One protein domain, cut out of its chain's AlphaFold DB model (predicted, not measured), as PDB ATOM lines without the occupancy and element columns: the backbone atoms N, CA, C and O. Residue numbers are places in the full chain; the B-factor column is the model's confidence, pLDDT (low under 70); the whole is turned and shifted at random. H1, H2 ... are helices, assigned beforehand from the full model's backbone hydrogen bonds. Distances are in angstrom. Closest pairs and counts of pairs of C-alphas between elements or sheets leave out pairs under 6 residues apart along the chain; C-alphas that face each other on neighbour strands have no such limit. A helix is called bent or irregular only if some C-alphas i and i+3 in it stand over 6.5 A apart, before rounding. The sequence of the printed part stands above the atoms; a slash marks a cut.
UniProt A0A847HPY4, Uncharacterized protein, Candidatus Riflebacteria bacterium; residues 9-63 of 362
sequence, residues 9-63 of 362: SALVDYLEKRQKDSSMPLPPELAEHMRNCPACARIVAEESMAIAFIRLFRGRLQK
ATOM      1  N   SER A   9      45.415  83.373  29.696       76.69
ATOM      2  CA  SER A   9      46.493  82.386  29.856       76.69
ATOM      3  C   SER A   9      47.384  82.322  28.618       76.69
ATOM      4  O   SER A   9      48.599  82.402  28.750       76.69
ATOM      5  N   ALA A  10      46.797  82.308  27.417       82.88
ATOM      6  CA  ALA A  10      47.562  82.304  26.169       82.88
ATOM      7  C   ALA A  10      48.429  83.566  26.016       82.88
ATOM      8  O   ALA A  10      49.563  83.492  25.539       82.88
ATOM      9  N   LEU A  11      47.913  84.726  26.443       83.75
ATOM     10  CA  LEU A  11      48.676  85.973  26.443       83.75
ATOM     11  C   LEU A  11      49.821  85.938  27.467       83.75
ATOM     12  O   LEU A  11      50.938  86.301  27.114       83.75
ATOM     13  N   VAL A  12      49.577  85.475  28.698       84.19
ATOM     14  CA  VAL A  12      50.629  85.323  29.724       84.19
ATOM     15  C   VAL A  12      51.727  84.375  29.239       84.19
ATOM     16  O   VAL A  12      52.898  84.749  29.268       84.19
ATOM     17  N   ASP A  13      51.363  83.204  28.714       86.81
ATOM     18  CA  ASP A  13      52.314  82.208  28.211       86.81
ATOM     19  C   ASP A  13      53.198  82.766  27.092       86.81
ATOM     20  O   ASP A  13      54.406  82.513  27.053       86.81
ATOM     21  N   TYR A  14      52.606  83.531  26.169       90.25
ATOM     22  CA  TYR A  14      53.357  84.196  25.110       90.25
ATOM     23  C   TYR A  14      54.338  85.229  25.675       90.25
ATOM     24  O   TYR A  14      55.520  85.203  25.322       90.25
ATOM     25  N   LEU A  15      53.876  86.117  26.559       89.12
ATOM     26  CA  LEU A  15      54.714  87.173  27.127       89.12
ATOM     27  C   LEU A  15      55.879  86.587  27.944       89.12
ATOM     28  O   LEU A  15      56.999  87.082  27.843       89.12
ATOM     29  N   GLU A  16      55.656  85.502  28.692       87.56
ATOM     30  CA  GLU A  16      56.715  84.811  29.440       87.56
ATOM     31  C   GLU A  16      57.780  84.197  28.529       87.56
ATOM     32  O   GLU A  16      58.977  84.291  28.811       87.56
ATOM     33  N   LYS A  17      57.359  83.556  27.433       89.00
ATOM     34  CA  LYS A  17      58.297  82.999  26.449       89.00
ATOM     35  C   LYS A  17      59.085  84.114  25.771       89.00
ATOM     36  O   LYS A  17      60.300  84.002  25.660       89.00
ATOM     37  N   ARG A  18      58.420  85.216  25.420       88.88
ATOM     38  CA  ARG A  18      59.056  86.385  24.805       88.88
ATOM     39  C   ARG A  18      60.060  87.087  25.725       88.88
ATOM     40  O   ARG A  18      61.049  87.621  25.242       88.88
ATOM     41  N   GLN A  19      59.848  87.080  27.043       85.31
ATOM     42  CA  GLN A  19      60.845  87.599  27.991       85.31
ATOM     43  C   GLN A  19      62.127  86.765  28.019       85.31
ATOM     44  O   GLN A  19      63.207  87.302  28.243       85.31
ATOM     45  N   LYS A  20      62.013  85.451  27.805       86.56
ATOM     46  CA  LYS A  20      63.168  84.545  27.730       86.56
ATOM     47  C   LYS A  20      63.844  84.589  26.360       86.56
ATOM     48  O   LYS A  20      65.051  84.396  26.279       86.56
ATOM     49  N   ASP A  21      63.063  84.835  25.312       87.88
ATOM     50  CA  ASP A  21      63.517  84.945  23.929       87.88
ATOM     51  C   ASP A  21      62.835  86.130  23.228       87.88
ATOM     52  O   ASP A  21      61.707  86.037  22.730       87.88
ATOM     53  N   SER A  22      63.548  87.255  23.158       82.38
ATOM     54  CA  SER A  22      63.057  88.490  22.539       82.38
ATOM     55  C   SER A  22      62.855  88.380  21.024       82.38
ATOM     56  O   SER A  22      62.175  89.231  20.446       82.38
ATOM     57  N   SER A  23      63.395  87.334  20.386       83.94
ATOM     58  CA  SER A  23      63.256  87.070  18.949       83.94
ATOM     59  C   SER A  23      61.991  86.281  18.589       83.94
ATOM     60  O   SER A  23      61.689  86.099  17.407       83.94
ATOM     61  N   MET A  24      61.218  85.847  19.592       87.31
ATOM     62  CA  MET A  24      60.014  85.049  19.391       87.31
ATOM     63  C   MET A  24      58.966  85.798  18.537       87.31
ATOM     64  O   MET A  24      58.532  86.896  18.909       87.31
ATOM     65  N   PRO A  25      58.497  85.208  17.419       88.56
ATOM     66  CA  PRO A  25      57.520  85.850  16.548       88.56
ATOM     67  C   PRO A  25      56.152  85.974  17.226       88.56
ATOM     68  O   PRO A  25      55.771  85.161  18.071       88.56
ATOM     69  N   LEU A  26      55.392  86.996  16.828       88.50
ATOM     70  CA  LEU A  26      54.028  87.209  17.306       88.50
ATOM     71  C   LEU A  26      53.095  86.122  16.728       88.50
ATOM     72  O   LEU A  26      53.030  85.988  15.504       88.50
ATOM     73  N   PRO A  27      52.357  85.359  17.560       91.06
ATOM     74  CA  PRO A  27      51.404  84.365  17.077       91.06
ATOM     75  C   PRO A  27      50.336  85.006  16.173       91.06
ATOM     76  O   PRO A  27      49.825  86.070  16.536       91.06
ATOM     77  N   PRO A  28      49.943  84.381  15.045       89.06
ATOM     78  CA  PRO A  28      48.980  84.965  14.105       89.06
ATOM     79  C   PRO A  28      47.641  85.358  14.745       89.06
ATOM     80  O   PRO A  28      47.125  86.440  14.477       89.06
ATOM     81  N   GLU A  29      47.118  84.522  15.646       88.62
ATOM     82  CA  GLU A  29      45.862  84.777  16.366       88.62
ATOM     83  C   GLU A  29      45.957  86.003  17.286       88.62
ATOM     84  O   GLU A  29      45.045  86.830  17.343       88.62
ATOM     85  N   LEU A  30      47.090  86.162  17.981       86.44
ATOM     86  CA  LEU A  30      47.343  87.327  18.829       86.44
ATOM     87  C   LEU A  30      47.547  88.586  17.978       86.44
ATOM     88  O   LEU A  30      47.008  89.639  18.311       86.44
ATOM     89  N   ALA A  31      48.268  88.474  16.859       88.25
ATOM     90  CA  ALA A  31      48.457  89.566  15.911       88.25
ATOM     91  C   ALA A  31      47.117  90.075  15.368       88.25
ATOM     92  O   ALA A  31      46.871  91.281  15.339       88.25
ATOM     93  N   GLU A  32      46.222  89.162  14.991       88.19
ATOM     94  CA  GLU A  32      44.876  89.503  14.552       88.19
ATOM     95  C   GLU A  32      44.051  90.159  15.661       88.19
ATOM     96  O   GLU A  32      43.424  91.195  15.425       88.19
ATOM     97  N   HIS A  33      44.094  89.610  16.875       85.69
ATOM     98  CA  HIS A  33      43.391  90.180  18.018       85.69
ATOM     99  C   HIS A  33      43.869  91.603  18.343       85.69
ATOM    100  O   HIS A  33      43.045  92.495  18.546       85.69
ATOM    101  N   MET A  34      45.183  91.845  18.338       87.62
ATOM    102  CA  MET A  34      45.779  93.154  18.630       87.62
ATOM    103  C   MET A  34      45.337  94.249  17.652       87.62
ATOM    104  O   MET A  34      45.272  95.410  18.051       87.62
ATOM    105  N   ARG A  35      44.958  93.905  16.410       83.88
ATOM    106  CA  ARG A  35      44.372  94.876  15.463       83.88
ATOM    107  C   ARG A  35      43.048  95.456  15.964       83.88
ATOM    108  O   ARG A  35      42.725  96.595  15.648       83.88
ATOM    109  N   ASN A  36      42.304  94.680  16.753       79.38
ATOM    110  CA  ASN A  36      40.966  95.022  17.232       79.38
ATOM    111  C   ASN A  36      40.909  95.284  18.747       79.38
ATOM    112  O   ASN A  36      39.921  95.826  19.241       79.38
ATOM    113  N   CYS A  37      41.953  94.913  19.494       74.75
ATOM    114  CA  CYS A  37      42.060  95.117  20.933       74.75
ATOM    115  C   CYS A  37      43.322  95.917  21.276       74.75
ATOM    116  O   CYS A  37      44.404  95.346  21.461       74.75
ATOM    117  N   PRO A  38      43.202  97.246  21.434       70.38
ATOM    118  CA  PRO A  38      44.375  98.068  21.687       70.38
ATOM    119  C   PRO A  38      44.948  97.885  23.106       70.38
ATOM    120  O   PRO A  38      46.095  98.248  23.345       70.38
ATOM    121  N   ALA A  39      44.200  97.272  24.036       73.75
ATOM    122  CA  ALA A  39      44.719  96.877  25.349       73.75
ATOM    123  C   ALA A  39      45.780  95.769  25.224       73.75
ATOM    124  O   ALA A  39      46.912  95.945  25.672       73.75
ATOM    125  N   CYS A  40      45.458  94.664  24.538       78.19
ATOM    126  CA  CYS A  40      46.429  93.606  24.252       78.19
ATOM    127  C   CYS A  40      47.582  94.110  23.383       78.19
ATOM    128  O   CYS A  40      48.725  93.726  23.620       78.19
ATOM    129  N   ALA A  41      47.309  95.009  22.428       81.44
ATOM    130  CA  ALA A  41      48.358  95.613  21.612       81.44
ATOM    131  C   ALA A  41      49.402  96.342  22.470       81.44
ATOM    132  O   ALA A  41      50.603  96.160  22.282       81.44
ATOM    133  N   ARG A  42      48.934  97.113  23.455       76.12
ATOM    134  CA  ARG A  42      49.782  97.862  24.381       76.12
ATOM    135  C   ARG A  42      50.561  96.957  25.335       76.12
ATOM    136  O   ARG A  42      51.761  97.148  25.479       76.12
ATOM    137  N   ILE A  43      49.909  95.948  25.924       82.62
ATOM    138  CA  ILE A  43      50.570  94.967  26.809       82.62
ATOM    139  C   ILE A  43      51.739  94.286  26.088       82.62
ATOM    140  O   ILE A  43      52.794  94.085  26.673       82.62
ATOM    141  N   VAL A  44      51.555  93.935  24.814       86.12
ATOM    142  CA  VAL A  44      52.597  93.298  23.999       86.12
ATOM    143  C   VAL A  44      53.685  94.294  23.579       86.12
ATOM    144  O   VAL A  44      54.839  93.899  23.426       86.12
ATOM    145  N   ALA A  45      53.354  95.566  23.361       84.44
ATOM    146  CA  ALA A  45      54.314  96.577  22.917       84.44
ATOM    147  C   ALA A  45      55.216  97.107  24.047       84.44
ATOM    148  O   ALA A  45      56.385  97.395  23.802       84.44
ATOM    149  N   GLU A  46      54.688  97.242  25.266       82.31
ATOM    150  CA  GLU A  46      55.383  97.847  26.407       82.31
ATOM    151  C   GLU A  46      55.920  96.769  27.368       82.31
ATOM    152  O   GLU A  46      55.155  96.040  27.997       82.31
ATOM    153  N   GLU A  47      57.243  96.686  27.536       79.75
ATOM    154  CA  GLU A  47      57.887  95.655  28.369       79.75
ATOM    155  C   GLU A  47      57.459  95.716  29.845       79.75
ATOM    156  O   GLU A  47      57.153  94.688  30.450       79.75
ATOM    157  N   SER A  48      57.366  96.916  30.421       72.56
ATOM    158  CA  SER A  48      56.898  97.115  31.799       72.56
ATOM    159  C   SER A  48      55.458  96.636  31.994       72.56
ATOM    160  O   SER A  48      55.148  95.989  32.996       72.56
ATOM    161  N   MET A  49      54.593  96.883  31.006       73.88
ATOM    162  CA  MET A  49      53.213  96.402  30.995       73.88
ATOM    163  C   MET A  49      53.148  94.883  30.860       73.88
ATOM    164  O   MET A  49      52.358  94.257  31.560       73.88
ATOM    165  N   ALA A  50      53.992  94.279  30.020       78.75
ATOM    166  CA  ALA A  50      54.098  92.828  29.902       78.75
ATOM    167  C   ALA A  50      54.530  92.180  31.225       78.75
ATOM    168  O   ALA A  50      53.889  91.231  31.677       78.75
ATOM    169  N   ILE A  51      55.574  92.713  31.875       75.56
ATOM    170  CA  ILE A  51      56.066  92.235  33.178       75.56
ATOM    171  C   ILE A  51      54.955  92.302  34.227       75.56
ATOM    172  O   ILE A  51      54.695  91.320  34.926       75.56
ATOM    173  N   ALA A  52      54.281  93.446  34.332       69.62
ATOM    174  CA  ALA A  52      53.222  93.630  35.309       69.62
ATOM    175  C   ALA A  52      51.996  92.754  35.001       69.62
ATOM    176  O   ALA A  52      51.442  92.139  35.908       69.62
ATOM    177  N   PHE A  53      51.619  92.601  33.728       76.50
ATOM    178  CA  PHE A  53      50.533  91.715  33.308       76.50
ATOM    179  C   PHE A  53      50.832  90.248  33.647       76.50
ATOM    180  O   PHE A  53      49.995  89.578  34.252       76.50
ATOM    181  N   ILE A  54      52.042  89.759  33.347       74.56
ATOM    182  CA  ILE A  54      52.488  88.425  33.774       74.56
ATOM    183  C   ILE A  54      52.374  88.313  35.293       74.56
ATOM    184  O   ILE A  54      51.741  87.387  35.787       74.56
ATOM    185  N   ARG A  55      52.916  89.268  36.057       72.25
ATOM    186  CA  ARG A  55      52.874  89.228  37.527       72.25
ATOM    187  C   ARG A  55      51.442  89.152  38.075       72.25
ATOM    188  O   ARG A  55      51.182  88.338  38.958       72.25
ATOM    189  N   LEU A  56      50.520  89.951  37.536       70.38
ATOM    190  CA  LEU A  56      49.119  90.002  37.971       70.38
ATOM    191  C   LEU A  56      48.351  88.710  37.659       70.38
ATOM    192  O   LEU A  56      47.502  88.286  38.445       70.38
ATOM    193  N   PHE A  57      48.633  88.070  36.521       70.06
ATOM    194  CA  PHE A  57      47.849  86.930  36.039       70.06
ATOM    195  C   PHE A  57      48.535  85.566  36.207       70.06
ATOM    196  O   PHE A  57      47.849  84.545  36.184       70.06
ATOM    197  N   ARG A  58      49.838  85.511  36.503       66.06
ATOM    198  CA  ARG A  58      50.559  84.277  36.865       66.06
ATOM    199  C   ARG A  58      50.177  83.757  38.251       66.06
ATOM    200  O   ARG A  58      50.059  82.546  38.427       66.06
ATOM    201  N   GLY A  59      49.843  84.652  39.190       53.47
ATOM    202  CA  GLY A  59      49.218  84.283  40.472       53.47
ATOM    203  C   GLY A  59      47.895  83.513  40.315       53.47
ATOM    204  O   GLY A  59      47.441  82.856  41.248       53.47
ATOM    205  N   ARG A  60      47.306  83.544  39.110       48.66
ATOM    206  CA  ARG A  60      46.107  82.799  38.711       48.66
ATOM    207  C   ARG A  60      46.412  81.396  38.167       48.66
ATOM    208  O   ARG A  60      45.597  80.508  38.369       48.66
ATOM    209  N   LEU A  61      47.560  81.192  37.508       44.62
ATOM    210  CA  LEU A  61      47.961  79.914  36.891       44.62
ATOM    211  C   LEU A  61      48.649  78.963  37.884       44.62
ATOM    212  O   LEU A  61      48.457  77.756  37.813       44.62
ATOM    213  N   GLN A  62      49.406  79.486  38.853       41.16
ATOM    214  CA  GLN A  62      50.086  78.651  39.859       41.16
ATOM    215  C   GLN A  62      49.199  78.242  41.046       41.16
ATOM    216  O   GLN A  62      49.609  77.430  41.870       41.16
ATOM    217  N   LYS A  63      47.954  78.729  41.136       41.72
ATOM    218  CA  LYS A  63      47.012  78.301  42.187       41.72
ATOM    219  C   LYS A  63      46.508  76.862  42.039       41.72
ATOM    220  O   LYS A  63      45.929  76.348  42.991       41.72
TER     221      LYS A  63
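AT A GLANCE: This is residues 9 to 63 of the 362 residues of an uncharacterized protein of Candidatus Riflebacteria bacterium (UniProt A0A847HPY4). What does the whole look like? H2, H3 and H4 follow one another round two corners in an open curve, and H1 sits within that curve, packed on the longest helix, H4, and crossing it steeply. What is it made of? The printed part has 55 residues with four named helices, in the order H1, H2, H3, H4, and no named strand; the class is all helix. How large is it? It is compact, with a radius of gyration of the C-alphas of 10.8 A, and the C-alphas span 31 by 22 by 19 A.

HOW THE PARTS SIT: What does H1, residues 9 to 20, meet? It touches H4, residues 47 to 63, at a steep tilt of 56 degrees, opposite ways, the closest C-alphas being those of Val 12 and Ile 54 at 5.4 A. It is close to but not clearly touching H2, residues 28 to 36, where the closest C-alphas, Leu 11 and Leu 30, are 7.8 A apart; the lines are about perpendicular at 71 degrees, only just past steep. It is also close to but not clearly touching H3, residues 38 to 45, with C-alphas Leu 15 and Val 44 closest at 7.2 A and a shallow tilt of 23 degrees, the same way. How do the later helices join? H2 and H3 touch only at the corner, closest at C-alphas Met 34 and Ala 41, 4.6 A, with a steep tilt of 51 degrees, opposite ways. H3 and H4 touch only at the corner, H4 with residues 49 to 53 alone, closest at C-alphas Ile 43 and Met 49, 5.2 A, about perpendicular at 78 degrees; H2 and H4 are apart. What do the backbones show? In H1 and H3 every O i to N i+4 pair is within hydrogen-bond range; in H2 it is 4 of 5 and in H4 9 of 13.

IN THESE COORDINATES: Where does the printed part begin? C-alpha 9, in H1, is at (46.493, 82.386, 29.856), and H1 is 16.9 A long to C-alpha 20. How long are the next two helices? H2 is 13.2 A from C-alpha 28 to C-alpha 36, and H3 is 10.1 A from C-alpha 38 to C-alpha 45. Where does H4 run? It goes 24.7 A from C-alpha 47 at (57.887, 95.655, 28.369) to C-alpha 63 at (47.012, 78.301, 42.187). It has a kink of 31 degrees near residue 57 and is neither bent nor irregular, but only just: C-alphas 56 and 59 are 6.2 A apart.

THE WHOLE: How far does it reach? The two C-alphas farthest apart, Arg 35 and Lys 63, are 31.6 A apart. Are there cuts or long links? The printed part has no cut; the links H2 to H3 and H3 to H4 are tight, and H1 to H2 is short with 7 residues. Where is confidence low? The mean pLDDT of the printed part is 78.5, and residue 52 and residues 58 to 63 are under 70.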